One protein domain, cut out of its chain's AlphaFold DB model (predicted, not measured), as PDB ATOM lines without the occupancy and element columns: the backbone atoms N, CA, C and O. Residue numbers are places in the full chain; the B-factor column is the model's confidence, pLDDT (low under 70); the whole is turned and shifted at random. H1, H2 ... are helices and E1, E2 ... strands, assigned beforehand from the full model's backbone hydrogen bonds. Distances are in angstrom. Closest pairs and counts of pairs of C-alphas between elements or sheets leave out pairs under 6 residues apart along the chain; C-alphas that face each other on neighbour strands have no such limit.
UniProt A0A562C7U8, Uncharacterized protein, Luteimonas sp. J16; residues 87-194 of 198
ATOM      1  N   VAL A  87     -40.810 -98.665  64.963       93.75
ATOM      2  CA  VAL A  87     -42.232 -98.936  64.688       93.75
ATOM      3  C   VAL A  87     -42.861 -99.703  65.845       93.75
ATOM      4  O   VAL A  87     -43.933 -99.311  66.288       93.75
ATOM      5  N   ALA A  88     -42.197-100.746  66.351       90.50
ATOM      6  CA  ALA A  88     -42.684-101.495  67.501       90.50
ATOM      7  C   ALA A  88     -42.813-100.578  68.720       90.50
ATOM      8  O   ALA A  88     -43.882-100.472  69.300       90.50
ATOM      9  N   GLU A  89     -41.776 -99.796  69.023       92.62
ATOM     10  CA  GLU A  89     -41.810 -98.846  70.140       92.62
ATOM     11  C   GLU A  89     -42.911 -97.780  69.994       92.62
ATOM     12  O   GLU A  89     -43.552 -97.413  70.974       92.62
ATOM     13  N   PHE A  90     -43.161 -97.291  68.773       95.12
ATOM     14  CA  PHE A  90     -44.283 -96.387  68.508       95.12
ATOM     15  C   PHE A  90     -45.631 -97.065  68.767       95.12
ATOM     16  O   PHE A  90     -46.533 -96.446  69.326       95.12
ATOM     17  N   MET A  91     -45.776 -98.319  68.343       93.56
ATOM     18  CA  MET A  91     -47.011 -99.075  68.501       93.56
ATOM     19  C   MET A  91     -47.281 -99.439  69.956       93.56
ATOM     20  O   MET A  91     -48.412 -99.260  70.395       93.56
ATOM     21  N   GLU A  92     -46.266 -99.851  70.714       90.25
ATOM     22  CA  GLU A  92     -46.391-100.067  72.158       90.25
ATOM     23  C   GLU A  92     -46.836 -98.781  72.861       90.25
ATOM     24  O   GLU A  92     -47.843 -98.785  73.564       90.25
ATOM     25  N   ALA A  93     -46.179 -97.649  72.584       91.19
ATOM     26  CA  ALA A  93     -46.564 -96.360  73.161       91.19
ATOM     27  C   ALA A  93     -47.996 -95.943  72.763       91.19
ATOM     28  O   ALA A  93     -48.738 -95.377  73.569       91.19
ATOM     29  N   LEU A  94     -48.415 -96.216  71.520       93.75
ATOM     30  CA  LEU A  94     -49.769 -95.924  71.044       93.75
ATOM     31  C   LEU A  94     -50.819 -96.781  71.763       93.75
ATOM     32  O   LEU A  94     -51.862 -96.263  72.160       93.75
ATOM     33  N   LEU A  95     -50.557 -98.081  71.906       88.31
ATOM     34  CA  LEU A  95     -51.466 -99.040  72.538       88.31
ATOM     35  C   LEU A  95     -51.533 -98.844  74.057       88.31
ATOM     36  O   LEU A  95     -52.607 -98.983  74.635       88.31
ATOM     37  N   ALA A  96     -50.425 -98.440  74.679       86.12
ATOM     38  CA  ALA A  96     -50.360 -98.051  76.085       86.12
ATOM     39  C   ALA A  96     -51.014 -96.683  76.374       86.12
ATOM     40  O   ALA A  96     -51.200 -96.318  77.532       86.12
ATOM     41  N   GLY A  97     -51.381 -95.915  75.339       89.94
ATOM     42  CA  GLY A  97     -52.004 -94.595  75.489       89.94
ATOM     43  C   GLY A  97     -51.027 -93.466  75.836       89.94
ATOM     44  O   GLY A  97     -51.453 -92.364  76.176       89.94
ATOM     45  N   GLU A  98     -49.722 -93.699  75.710       92.12
ATOM     46  CA  GLU A  98     -48.667 -92.722  76.008       92.12
ATOM     47  C   GLU A  98     -48.550 -91.625  74.938       92.12
ATOM     48  O   GLU A  98     -47.933 -90.584  75.158       92.12
ATOM     49  N   LEU A  99     -49.159 -91.835  73.766       91.69
ATOM     50  CA  LEU A  99     -49.119 -90.900  72.639       91.69
ATOM     51  C   LEU A  99     -50.302 -89.928  72.598       91.69
ATOM     52  O   LEU A  99     -50.646 -89.440  71.520       91.69
ATOM     53  N   ALA A 100     -50.924 -89.627  73.741       88.50
ATOM     54  CA  ALA A 100     -52.062 -88.716  73.816       88.50
ATOM     55  C   ALA A 100     -51.799 -87.389  73.051       88.50
ATOM     56  O   ALA A 100     -50.720 -86.804  73.174       88.50
ATOM     57  N   PRO A 101     -52.758 -86.898  72.241       91.69
ATOM     58  CA  PRO A 101     -54.137 -87.376  72.108       91.69
ATOM     59  C   PRO A 101     -54.323 -88.547  71.122       91.69
ATOM     60  O   PRO A 101     -55.460 -88.944  70.870       91.69
ATOM     61  N   LEU A 102     -53.250 -89.085  70.527       93.25
ATOM     62  CA  LEU A 102     -53.338 -90.182  69.562       93.25
ATOM     63  C   LEU A 102     -53.863 -91.455  70.227       93.25
ATOM     64  O   LEU A 102     -53.404 -91.850  71.296       93.25
ATOM     65  N   LYS A 103     -54.796 -92.121  69.545       94.12
ATOM     66  CA  LYS A 103     -55.341 -93.426  69.926       94.12
ATOM     67  C   LYS A 103     -55.544 -94.295  68.683       94.12
ATOM     68  O   LYS A 103     -55.799 -93.728  67.618       94.12
ATOM     69  N   PRO A 104     -55.464 -95.634  68.789       93.75
ATOM     70  CA  PRO A 104     -55.763 -96.528  67.673       93.75
ATOM     71  C   PRO A 104     -57.150 -96.232  67.090       93.75
ATOM     72  O   PRO A 104     -58.162 -96.322  67.784       93.75
ATOM     73  N   MET A 105     -57.196 -95.836  65.818       95.06
ATOM     74  CA  MET A 105     -58.445 -95.559  65.110       95.06
ATOM     75  C   MET A 105     -58.260 -95.654  63.595       95.06
ATOM     76  O   MET A 105     -57.141 -95.449  63.102       95.06
ATOM     77  N   PRO A 106     -59.333 -95.920  62.829       95.81
ATOM     78  CA  PRO A 106     -59.236 -95.946  61.384       95.81
ATOM     79  C   PRO A 106     -58.749 -94.607  60.833       95.81
ATOM     80  O   PRO A 106     -59.269 -93.547  61.172       95.81
ATOM     81  N   GLY A 107     -57.741 -94.655  59.969       96.12
ATOM     82  CA  GLY A 107     -57.161 -93.460  59.369       96.12
ATOM     83  C   GLY A 107     -56.335 -93.780  58.134       96.12
ATOM     84  O   GLY A 107     -56.017 -94.939  57.851       96.12
ATOM     85  N   LEU A 108     -55.976 -92.751  57.368       96.00
ATOM     86  CA  LEU A 108     -55.127 -92.939  56.192       96.00
ATOM     87  C   LEU A 108     -53.767 -93.496  56.609       96.00
ATOM     88  O   LEU A 108     -53.127 -92.976  57.523       96.00
ATOM     89  N   THR A 109     -53.289 -94.518  55.896       96.31
ATOM     90  CA  THR A 109     -51.973 -95.119  56.169       96.31
ATOM     91  C   THR A 109     -50.856 -94.071  56.111       96.31
ATOM     92  O   THR A 109     -49.930 -94.104  56.915       96.31
ATOM     93  N   THR A 110     -50.955 -93.112  55.187       95.56
ATOM     94  CA  THR A 110     -49.991 -92.012  55.043       95.56
ATOM     95  C   THR A 110     -50.029 -91.036  56.216       95.56
ATOM     96  O   THR A 110     -48.973 -90.594  56.658       95.56
ATOM     97  N   ALA A 111     -51.212 -90.743  56.763       95.12
ATOM     98  CA  ALA A 111     -51.354 -89.872  57.928       95.12
ATOM     99  C   ALA A 111     -50.763 -90.528  59.187       95.12
ATOM    100  O   ALA A 111     -49.974 -89.907  59.896       95.12
ATOM    101  N   TRP A 112     -51.038 -91.821  59.397       96.88
ATOM    102  CA  TRP A 112     -50.422 -92.610  60.469       96.88
ATOM    103  C   TRP A 112     -48.899 -92.682  60.353       96.88
ATOM    104  O   TRP A 112     -48.190 -92.539  61.348       96.88
ATOM    105  N   TYR A 113     -48.378 -92.836  59.136       96.75
ATOM    106  CA  TYR A 113     -46.940 -92.771  58.899       96.75
ATOM    107  C   TYR A 113     -46.360 -91.374  59.193       96.75
ATOM    108  O   TYR A 113     -45.272 -91.262  59.757       96.75
ATOM    109  N   GLY A 114     -47.094 -90.302  58.884       95.56
ATOM    110  CA  GLY A 114     -46.752 -88.937  59.294       95.56
ATOM    111  C   GLY A 114     -46.651 -88.791  60.817       95.56
ATOM    112  O   GLY A 114     -45.655 -88.284  61.328       95.56
ATOM    113  N   ALA A 115     -47.628 -89.320  61.556       95.75
ATOM    114  CA  ALA A 115     -47.607 -89.326  63.018       95.75
ATOM    115  C   ALA A 115     -46.403 -90.097  63.586       95.75
ATOM    116  O   ALA A 115     -45.689 -89.593  64.454       95.75
ATOM    117  N   TYR A 116     -46.135 -91.283  63.038       96.19
ATOM    118  CA  TYR A 116     -44.983 -92.108  63.390       96.19
ATOM    119  C   TYR A 116     -43.643 -91.394  63.135       96.19
ATOM    120  O   TYR A 116     -42.788 -91.338  64.018       96.19
ATOM    121  N   THR A 117     -43.457 -90.814  61.947       96.44
ATOM    122  CA  THR A 117     -42.207 -90.123  61.581       96.44
ATOM    123  C   THR A 117     -41.944 -88.905  62.463       96.44
ATOM    124  O   THR A 117     -40.818 -88.711  62.925       96.44
ATOM    125  N   ALA A 118     -42.979 -88.123  62.769       94.94
ATOM    126  CA  ALA A 118     -42.877 -86.995  63.685       94.94
ATOM    127  C   ALA A 118     -42.578 -87.433  65.126       94.94
ATOM    128  O   ALA A 118     -41.740 -86.821  65.788       94.94
ATOM    129  N   TRP A 119     -43.209 -88.510  65.608       95.50
ATOM    130  CA  TRP A 119     -42.873 -89.098  66.906       95.50
ATOM    131  C   TRP A 119     -41.413 -89.559  66.948       95.50
ATOM    132  O   TRP A 119     -40.696 -89.196  67.876       95.50
ATOM    133  N   CYS A 120     -40.933 -90.260  65.916       95.62
ATOM    134  CA  CYS A 120     -39.523 -90.640  65.799       95.62
ATOM    135  C   CYS A 120     -38.601 -89.421  65.881       95.62
ATOM    136  O   CYS A 120     -37.656 -89.432  66.664       95.62
ATOM    137  N   SER A 121     -38.907 -88.352  65.139       94.81
ATOM    138  CA  SER A 121     -38.106 -87.125  65.162       94.81
ATOM    139  C   SER A 121     -38.057 -86.477  66.547       94.81
ATOM    140  O   SER A 121     -36.992 -86.020  66.952       94.81
ATOM    141  N   ARG A 122     -39.178 -86.434  67.280       93.69
ATOM    142  CA  ARG A 122     -39.226 -85.890  68.652       93.69
ATOM    143  C   ARG A 122     -38.477 -86.769  69.652       93.69
ATOM    144  O   ARG A 122     -37.850 -86.249  70.566       93.69
ATOM    145  N   SER A 123     -38.502 -88.080  69.443       92.81
ATOM    146  CA  SER A 123     -37.839 -89.074  70.293       92.81
ATOM    147  C   SER A 123     -36.367 -89.312  69.925       92.81
ATOM    148  O   SER A 123     -35.763 -90.251  70.438       92.81
ATOM    149  N   GLY A 124     -35.787 -88.526  69.005       93.94
ATOM    150  CA  GLY A 124     -34.397 -88.687  68.555       93.94
ATOM    151  C   GLY A 124     -34.125 -89.988  67.786       93.94
ATOM    152  O   GLY A 124     -32.981 -90.425  67.682       93.94
ATOM    153  N   LYS A 125     -35.169 -90.629  67.252       93.50
ATOM    154  CA  LYS A 125     -35.103 -91.914  66.545       93.50
ATOM    155  C   LYS A 125     -35.187 -91.716  65.038       93.50
ATOM    156  O   LYS A 125     -35.865 -90.824  64.529       93.50
ATOM    157  N   ARG A 126     -34.553 -92.624  64.296       94.19
ATOM    158  CA  ARG A 126     -34.717 -92.697  62.843       94.19
ATOM    159  C   ARG A 126     -36.007 -93.441  62.503       94.19
ATOM    160  O   ARG A 126     -36.195 -94.591  62.907       94.19
ATOM    161  N   ALA A 127     -36.867 -92.797  61.720       95.75
ATOM    162  CA  ALA A 127     -38.057 -93.440  61.186       95.75
ATOM    163  C   ALA A 127     -37.681 -94.493  60.130       95.75
ATOM    164  O   ALA A 127     -36.842 -94.255  59.255       95.75
ATOM    165  N   ALA A 128     -38.318 -95.657  60.208       95.19
ATOM    166  CA  ALA A 128     -38.272 -96.672  59.171       95.19
ATOM    167  C   ALA A 128     -39.044 -96.190  57.928       95.19
ATOM    168  O   ALA A 128     -40.002 -95.434  58.070       95.19
ATOM    169  N   PRO A 129     -38.688 -96.639  56.711       95.62
ATOM    170  CA  PRO A 129     -39.447 -96.310  55.505       95.62
ATOM    171  C   PRO A 129     -40.905 -96.790  55.576       95.62
ATOM    172  O   PRO A 129     -41.177 -97.842  56.156       95.62
ATOM    173  N   LEU A 130     -41.823 -96.110  54.878       95.69
ATOM    174  CA  LEU A 130     -43.259 -96.444  54.845       95.69
ATOM    175  C   LEU A 130     -43.533 -97.927  54.562       95.69
ATOM    176  O   LEU A 130     -44.353 -98.546  55.233       95.69
ATOM    177  N   LYS A 131     -42.823 -98.527  53.598       93.31
ATOM    178  CA  LYS A 131     -42.980 -99.953  53.271       93.31
ATOM    179  C   LYS A 131     -42.675-100.852  54.474       93.31
ATOM    180  O   LYS A 131     -43.370-101.840  54.680       93.31
ATOM    181  N   ARG A 132     -41.654-100.509  55.266       92.06
ATOM    182  CA  ARG A 132     -41.276-101.253  56.473       92.06
ATOM    183  C   ARG A 132     -42.267-101.005  57.610       92.06
ATOM    184  O   ARG A 132     -42.640-101.962  58.269       92.06
ATOM    185  N   PHE A 133     -42.733 -99.767  57.775       95.31
ATOM    186  CA  PHE A 133     -43.801 -99.425  58.719       95.31
ATOM    187  C   PHE A 133     -45.058-100.271  58.473       95.31
ATOM    188  O   PHE A 133     -45.497-100.988  59.364       95.31
ATOM    189  N   VAL A 134     -45.581-100.283  57.241       93.62
ATOM    190  CA  VAL A 134     -46.763-101.088  56.883       93.62
ATOM    191  C   VAL A 134     -46.509-102.585  57.059       93.62
ATOM    192  O   VAL A 134     -47.377-103.297  57.554       93.62
ATOM    193  N   TYR A 135     -45.324-103.062  56.670       89.44
ATOM    194  CA  TYR A 135     -44.950-104.463  56.831       89.44
ATOM    195  C   TYR A 135     -44.996-104.904  58.299       89.44
ATOM    196  O   TYR A 135     -45.584-105.939  58.599       89.44
ATOM    197  N   GLU A 136     -44.421-104.117  59.209       89.88
ATOM    198  CA  GLU A 136     -44.418-104.442  60.637       89.88
ATOM    199  C   GLU A 136     -45.816-104.352  61.260       89.88
ATOM    200  O   GLU A 136     -46.179-105.228  62.040       89.88
ATOM    201  N   LEU A 137     -46.645-103.383  60.861       90.75
ATOM    202  CA  LEU A 137     -48.043-103.330  61.307       90.75
ATOM    203  C   LEU A 137     -48.827-104.591  60.928       90.75
ATOM    204  O   LEU A 137     -49.519-105.163  61.767       90.75
ATOM    205  N   ASP A 138     -48.700-105.043  59.682       86.31
ATOM    206  CA  ASP A 138     -49.413-106.226  59.198       86.31
ATOM    207  C   ASP A 138     -48.923-107.507  59.885       86.31
ATOM    208  O   ASP A 138     -49.719-108.332  60.323       86.31
ATOM    209  N   HIS A 139     -47.609-107.671  60.034       79.62
ATOM    210  CA  HIS A 139     -47.053-108.954  60.455       79.62
ATOM    211  C   HIS A 139     -46.817-109.078  61.964       79.62
ATOM    212  O   HIS A 139     -46.948-110.176  62.498       79.62
ATOM    213  N   SER A 140     -46.449-107.992  62.649       81.19
ATOM    214  CA  SER A 140     -46.215-108.006  64.100       81.19
ATOM    215  C   SER A 140     -47.476-107.661  64.887       81.19
ATOM    216  O   SER A 140     -47.686-108.230  65.950       81.19
ATOM    217  N   TYR A 141     -48.343-106.800  64.343       80.75
ATOM    218  CA  TYR A 141     -49.550-106.331  65.035       80.75
ATOM    219  C   TYR A 141     -50.860-106.806  64.392       80.75
ATOM    220  O   TYR A 141     -51.937-106.496  64.889       80.75
ATOM    221  N   SER A 142     -50.807-107.557  63.284       82.38
ATOM    222  CA  SER A 142     -52.000-107.968  62.525       82.38
ATOM    223  C   SER A 142     -52.891-106.809  62.048       82.38
ATOM    224  O   SER A 142     -54.046-107.021  61.665       82.38
ATOM    225  N   PHE A 143     -52.372-105.578  62.018       87.75
ATOM    226  CA  PHE A 143     -53.098-104.399  61.567       87.75
ATOM    227  C   PHE A 143     -52.916-104.212  60.066       87.75
ATOM    228  O   PHE A 143     -51.998-103.547  59.583       87.75
ATOM    229  N   ARG A 144     -53.838-104.811  59.312       82.31
ATOM    230  CA  ARG A 144     -53.835-104.739  57.853       82.31
ATOM    231  C   ARG A 144     -54.195-103.354  57.348       82.31
ATOM    232  O   ARG A 144     -55.105-102.689  57.849       82.31
ATOM    233  N   THR A 145     -53.512-102.972  56.276       88.38
ATOM    234  CA  THR A 145     -53.943-101.859  55.433       88.38
ATOM    235  C   THR A 145     -54.893-102.375  54.357       88.38
ATOM    236  O   THR A 145     -54.712-103.469  53.822       88.38
ATOM    237  N   ALA A 146     -55.922-101.599  54.036       89.00
ATOM    238  CA  ALA A 146     -56.891-101.935  53.000       89.00
ATOM    239  C   ALA A 146     -57.104-100.751  52.055       89.00
ATOM    240  O   ALA A 146     -57.127 -99.592  52.470       89.00
ATOM    241  N   ARG A 147     -57.298-101.041  50.763       92.50
ATOM    242  CA  ARG A 147     -57.722-100.041  49.775       92.50
ATOM    243  C   ARG A 147     -59.237 -99.884  49.866       92.50
ATOM    244  O   ARG A 147     -59.975-100.725  49.362       92.50
ATOM    245  N   LYS A 148     -59.699 -98.815  50.511       90.88
ATOM    246  CA  LYS A 148     -61.124 -98.554  50.754       90.88
ATOM    247  C   LYS A 148     -61.538 -97.253  50.071       90.88
ATOM    248  O   LYS A 148     -60.810 -96.262  50.102       90.88
ATOM    249  N   GLY A 149     -62.689 -97.276  49.401       88.44
ATOM    250  CA  GLY A 149     -63.311 -96.060  48.876       88.44
ATOM    251  C   GLY A 149     -64.013 -95.325  50.009       88.44
ATOM    252  O   GLY A 149     -64.795 -95.946  50.724       88.44
ATOM    253  N   LEU A 150     -63.737 -94.032  50.161       91.81
ATOM    254  CA  LEU A 150     -64.391 -93.186  51.161       91.81
ATOM    255  C   LEU A 150     -65.566 -92.465  50.509       91.81
ATOM    256  O   LEU A 150     -65.448 -92.049  49.349       91.81
ATOM    257  N   ARG A 151     -66.680 -92.323  51.228       92.62
ATOM    258  CA  ARG A 151     -67.855 -91.603  50.740       92.62
ATOM    259  C   ARG A 151     -68.093 -90.360  51.583       92.62
ATOM    260  O   ARG A 151     -68.378 -90.468  52.767       92.62
ATOM    261  N   GLU A 152     -68.001 -89.197  50.953       88.44
ATOM    262  CA  GLU A 152     -68.196 -87.892  51.588       88.44
ATOM    263  C   GLU A 152     -69.346 -87.180  50.877       88.44
ATOM    264  O   GLU A 152     -69.357 -87.101  49.648       88.44
ATOM    265  N   ALA A 153     -70.349 -86.716  51.632       87.50
ATOM    266  CA  ALA A 153     -71.534 -86.039  51.088       87.50
ATOM    267  C   ALA A 153     -72.198 -86.790  49.906       87.50
ATOM    268  O   ALA A 153     -72.614 -86.199  48.914       87.50
ATOM    269  N   GLY A 154     -72.254 -88.124  49.984       85.44
ATOM    270  CA  GLY A 154     -72.834 -88.980  48.943       85.44
ATOM    271  C   GLY A 154     -71.919 -89.275  47.744       85.44
ATOM    272  O   GLY A 154     -72.212 -90.213  46.993       85.44
ATOM    273  N   VAL A 155     -70.785 -88.580  47.602       88.31
ATOM    274  CA  VAL A 155     -69.805 -88.769  46.523       88.31
ATOM    275  C   VAL A 155     -68.746 -89.787  46.940       88.31
ATOM    276  O   VAL A 155     -68.157 -89.700  48.016       88.31
ATOM    277  N   ARG A 156     -68.488 -90.776  46.078       88.38
ATOM    278  CA  ARG A 156     -67.454 -91.790  46.312       88.38
ATOM    279  C   ARG A 156     -66.111 -91.305  45.772       88.38
ATOM    280  O   ARG A 156     -65.972 -91.062  44.579       88.38
ATOM    281  N   SER A 157     -65.118 -91.214  46.648       87.56
ATOM    282  CA  SER A 157     -63.737 -90.888  46.289       87.56
ATOM    283  C   SER A 157     -62.970 -92.104  45.753       87.56
ATOM    284  O   SER A 157     -63.381 -93.260  45.922       87.56
ATOM    285  N   HIS A 158     -61.818 -91.850  45.127       85.81
ATOM    286  CA  HIS A 158     -60.898 -92.914  44.735       85.81
ATOM    287  C   HIS A 158     -60.431 -93.728  45.953       85.81
ATOM    288  O   HIS A 158     -60.169 -93.146  47.009       85.81
ATOM    289  N   PRO A 159     -60.269 -95.059  45.825       89.44
ATOM    290  CA  PRO A 159     -59.820 -95.894  46.932       89.44
ATOM    291  C   PRO A 159     -58.470 -95.442  47.496       89.44
ATOM    292  O   PRO A 159     -57.467 -95.439  46.774       89.44
ATOM    293  N   LYS A 160     -58.433 -95.137  48.796       91.56
ATOM    294  CA  LYS A 160     -57.222 -94.765  49.545       91.56
ATOM    295  C   LYS A 160     -56.758 -95.933  50.416       91.56
ATOM    296  O   LYS A 160     -57.539 -96.833  50.718       91.56
ATOM    297  N   SER A 161     -55.478 -95.944  50.789       94.50
ATOM    298  CA  SER A 161     -54.955 -96.906  51.767       94.50
ATOM    299  C   SER A 161     -55.342 -96.461  53.174       94.50
ATOM    300  O   SER A 161     -54.971 -95.364  53.596       94.50
ATOM    301  N   VAL A 162     -56.081 -97.309  53.880       95.88
ATOM    302  CA  VAL A 162     -56.588 -97.064  55.233       95.88
ATOM    303  C   VAL A 162     -56.031 -98.133  56.168       95.88
ATOM    304  O   VAL A 162     -55.980 -99.307  55.804       95.88
ATOM    305  N   LEU A 163     -55.599 -97.720  57.356       95.25
ATOM    306  CA  LEU A 163     -55.236 -98.592  58.469       95.25
ATOM    307  C   LEU A 163     -56.404 -98.602  59.459       95.25
ATOM    308  O   LEU A 163     -56.789 -97.531  59.919       95.25
ATOM    309  N   CYS A 164     -56.969 -99.774  59.765       92.69
ATOM    310  CA  CYS A 164     -58.194 -99.874  60.577       92.69
ATOM    311  C   CYS A 164     -57.968-100.303  62.035       92.69
ATOM    312  O   CYS A 164     -58.904-100.229  62.818       92.69
ATOM    313  N   PHE A 165     -56.771-100.775  62.410       90.25
ATOM    314  CA  PHE A 165     -56.479-101.307  63.758       90.25
ATOM    315  C   PHE A 165     -57.457-102.400  64.236       90.25
ATOM    316  O   PHE A 165     -57.772-102.491  65.415       90.25
ATOM    317  N   GLY A 166     -57.988-103.210  63.311       87.75
ATOM    318  CA  GLY A 166     -59.000-104.227  63.630       87.75
ATOM    319  C   GLY A 166     -60.388-103.670  63.975       87.75
ATOM    320  O   GLY A 166     -61.268-104.437  64.341       87.75
ATOM    321  N   ILE A 167     -60.602-102.358  63.847       89.31
ATOM    322  CA  ILE A 167     -61.891-101.714  64.100       89.31
ATOM    323  C   ILE A 167     -62.740-101.793  62.831       89.31
ATOM    324  O   ILE A 167     -62.297-101.421  61.739       89.31
ATOM    325  N   GLU A 168     -63.979-102.247  62.994       91.06
ATOM    326  CA  GLU A 168     -64.958-102.414  61.921       91.06
ATOM    327  C   GLU A 168     -66.113-101.416  62.042       91.06
ATOM    328  O   GLU A 168     -66.376-100.850  63.107       91.06
ATOM    329  N   ALA A 169     -66.816-101.202  60.927       93.00
ATOM    330  CA  ALA A 169     -67.987-100.339  60.905       93.00
ATOM    331  C   ALA A 169     -69.120-100.928  61.769       93.00
ATOM    332  O   ALA A 169     -69.371-102.136  61.706       93.00
ATOM    333  N   PRO A 170     -69.861-100.098  62.526       94.50
ATOM    334  CA  PRO A 170     -71.039-100.557  63.251       94.50
ATOM    335  C   PRO A 170     -72.076-101.193  62.321       94.50
ATOM    336  O   PRO A 170     -72.272-100.768  61.178       94.50
ATOM    337  N   ARG A 171     -72.797-102.199  62.827       92.62
ATOM    338  CA  ARG A 171     -73.817-102.906  62.046       92.62
ATOM    339  C   ARG A 171     -74.894-101.940  61.547       92.62
ATOM    340  O   ARG A 171     -75.449-101.167  62.321       92.62
ATOM    341  N   GLY A 172     -75.223-102.038  60.260       94.88
ATOM    342  CA  GLY A 172     -76.231-101.192  59.615       94.88
ATOM    343  C   GLY A 172     -75.706 -99.839  59.131       94.88
ATOM    344  O   GLY A 172     -76.449 -99.122  58.470       94.88
ATOM    345  N   VAL A 173     -74.438 -99.509  59.398       94.88
ATOM    346  CA  VAL A 173     -73.778 -98.317  58.855       94.88
ATOM    347  C   VAL A 173     -72.982 -98.702  57.613       94.88
ATOM    348  O   VAL A 173     -72.308 -99.734  57.579       94.88
ATOM    349  N   LEU A 174     -73.049 -97.871  56.573       93.81
ATOM    350  CA  LEU A 174     -72.263 -98.090  55.369       93.81
ATOM    351  C   LEU A 174     -70.775 -97.855  55.672       93.81
ATOM    352  O   LEU A 174     -70.374 -96.743  56.018       93.81
ATOM    353  N   GLU A 175     -69.944 -98.887  55.488       93.94
ATOM    354  CA  GLU A 175     -68.510 -98.848  55.822       93.94
ATOM    355  C   GLU A 175     -67.795 -97.635  55.203       93.94
ATOM    356  O   GLU A 175     -66.980 -96.998  55.861       93.94
ATOM    357  N   SER A 176     -68.115 -97.270  53.956       93.75
ATOM    358  CA  SER A 176     -67.454 -96.152  53.270       93.75
ATOM    359  C   SER A 176     -67.760 -94.776  53.864       93.75
ATOM    360  O   SER A 176     -66.926 -93.881  53.741       93.75
ATOM    361  N   GLU A 177     -68.949 -94.591  54.445       94.69
ATOM    362  CA  GLU A 177     -69.359 -93.336  55.095       94.69
ATOM    363  C   GLU A 177     -68.727 -93.252  56.484       94.69
ATOM    364  O   GLU A 177     -68.034 -92.285  56.793       94.69
ATOM    365  N   TRP A 178     -68.827 -94.334  57.261       95.19
ATOM    366  CA  TRP A 178     -68.167 -94.430  58.561       95.19
ATOM    367  C   TRP A 178     -66.646 -94.231  58.463       95.19
ATOM    368  O   TRP A 178     -66.080 -93.440  59.215       95.19
ATOM    369  N   LEU A 179     -65.973 -94.881  57.504       94.81
ATOM    370  CA  LEU A 179     -64.536 -94.694  57.290       94.81
ATOM    371  C   LEU A 179     -64.183 -93.257  56.895       94.81
ATOM    372  O   LEU A 179     -63.116 -92.786  57.279       94.81
ATOM    373  N   ALA A 180     -65.037 -92.561  56.138       94.38
ATOM    374  CA  ALA A 180     -64.791 -91.165  55.787       94.38
ATOM    375  C   ALA A 180     -64.800 -90.271  57.035       94.38
ATOM    376  O   ALA A 180     -63.906 -89.441  57.206       94.38
ATOM    377  N   ASP A 181     -65.747 -90.493  57.947       95.00
ATOM    378  CA  ASP A 181     -65.823 -89.752  59.208       95.00
ATOM    379  C   ASP A 181     -64.664 -90.093  60.158       95.00
ATOM    380  O   ASP A 181     -64.097 -89.192  60.781       95.00
ATOM    381  N   GLN A 182     -64.239 -91.362  60.230       95.50
ATOM    382  CA  GLN A 182     -63.050 -91.759  61.002       95.50
ATOM    383  C   GLN A 182     -61.763 -91.148  60.434       95.50
ATOM    384  O   GLN A 182     -60.929 -90.630  61.179       95.50
ATOM    385  N   VAL A 183     -61.608 -91.145  59.107       94.06
ATOM    386  CA  VAL A 183     -60.474 -90.496  58.438       94.06
ATOM    387  C   VAL A 183     -60.463 -88.996  58.729       94.06
ATOM    388  O   VAL A 183     -59.416 -88.471  59.091       94.06
ATOM    389  N   ARG A 184     -61.611 -88.313  58.659       93.88
ATOM    390  CA  ARG A 184     -61.710 -86.888  59.015       93.88
ATOM    391  C   ARG A 184     -61.319 -86.640  60.473       93.88
ATOM    392  O   ARG A 184     -60.457 -85.810  60.743       93.88
ATOM    393  N   SER A 185     -61.879 -87.430  61.386       93.62
ATOM    394  CA  SER A 185     -61.616 -87.325  62.826       93.62
ATOM    395  C   SER A 185     -60.138 -87.561  63.160       93.62
ATOM    396  O   SER A 185     -59.548 -86.825  63.946       93.62
ATOM    397  N   SER A 186     -59.507 -88.566  62.542       92.69
ATOM    398  CA  SER A 186     -58.074 -88.828  62.734       92.69
ATOM    399  C   SER A 186     -57.209 -87.698  62.175       92.69
ATOM    400  O   SER A 186     -56.267 -87.271  62.834       92.69
ATOM    401  N   CYS A 187     -57.560 -87.152  61.009       90.75
ATOM    402  CA  CYS A 187     -56.901 -85.987  60.426       90.75
ATOM    403  C   CYS A 187     -56.946 -84.755  61.348       90.75
ATOM    404  O   CYS A 187     -55.915 -84.118  61.565       90.75
ATOM    405  N   GLU A 188     -58.108 -84.442  61.921       92.12
ATOM    406  CA  GLU A 188     -58.267 -83.351  62.893       92.12
ATOM    407  C   GLU A 188     -57.416 -83.583  64.146       92.12
ATOM    408  O   GLU A 188     -56.728 -82.680  64.623       92.12
ATOM    409  N   LEU A 189     -57.400 -84.820  64.639       92.00
ATOM    410  CA  LEU A 189     -56.634 -85.206  65.813       92.00
ATOM    411  C   LEU A 189     -55.117 -85.109  65.571       92.00
ATOM    412  O   LEU A 189     -54.381 -84.627  66.435       92.00
ATOM    413  N   PHE A 190     -54.640 -85.492  64.384       89.62
ATOM    414  CA  PHE A 190     -53.240 -85.305  63.998       89.62
ATOM    415  C   PHE A 190     -52.871 -83.823  63.907       89.62
ATOM    416  O   PHE A 190     -51.825 -83.422  64.425       89.62
ATOM    417  N   ALA A 191     -53.741 -82.998  63.322       87.25
ATOM    418  CA  ALA A 191     -53.528 -81.557  63.254       87.25
ATOM    419  C   ALA A 191     -53.448 -80.930  64.657       87.25
ATOM    420  O   ALA A 191     -52.527 -80.158  64.930       87.25
ATOM    421  N   ALA A 192     -54.343 -81.320  65.572       85.88
ATOM    422  CA  ALA A 192     -54.333 -80.869  66.964       85.88
ATOM    423  C   ALA A 192     -53.057 -81.289  67.717       85.88
ATOM    424  O   ALA A 192     -52.546 -80.533  68.540       85.88
ATOM    425  N   ALA A 193     -52.487 -82.452  67.391       82.94
ATOM    426  CA  ALA A 193     -51.209 -82.926  67.932       82.94
ATOM    427  C   ALA A 193     -49.968 -82.237  67.310       82.94
ATOM    428  O   ALA A 193     -48.830 -82.660  67.549       82.94
ATOM    429  N   GLY A 194     -50.167 -81.202  66.482       83.75
ATOM    430  CA  GLY A 194     -49.099 -80.468  65.801       83.75
ATOM    431  C   GLY A 194     -48.411 -81.266  64.691       83.75
ATOM    432  O   GLY A 194     -47.301 -80.927  64.278       83.75
TER     433      GLY A 194
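AT A GLANCE: This is residues 87 to 194 of the 198 residues of an uncharacterized protein of Luteimonas sp. J16 (UniProt A0A562C7U8). Three helices set crosswise, H1, H2 and H3, form one end; the two-stranded hairpin E1 E2 and long H4 reach toward the other. H4 runs at a small angle to H2. The 108 printed residues run H1 H2 H3 E1 E2 H4, four named helices and two antiparallel named strands: mostly helix, compact, radius of gyration of the C-alphas 13.9 A, spans 43 by 29 by 24 A.

IN THESE COORDINATES: H1, residues 87 to 95, begins at C-alpha 87 (-42.232, -98.936, 64.688). H2 is 109 to 122, 20.1 A; H3 130 to 140; E1 145 to 148; E2 160 to 163. H4, 175 to 192, 25.5 A, ends at (-54.333, -80.869, 66.964).

HOW THE PARTS SIT: H2 touches H1, about perpendicular at 82 degrees, closest C-alphas Phe 90 and Tyr 116, 6.7 A. H2 and H4 only just touch, with 3 pairs of C-alphas within 8 A, closest Ala 115 and Phe 190, 7.0 A. In hairpin E1 E2, N 146 and O 162 are 2.9 A apart. Every helix O i to N i+4 pair is within hydrogen-bond range.

THE WHOLE: The printed part has no cut. Links H1 to H2, E1 to E2 and E2 to H4 are long. No printed residue is under 70.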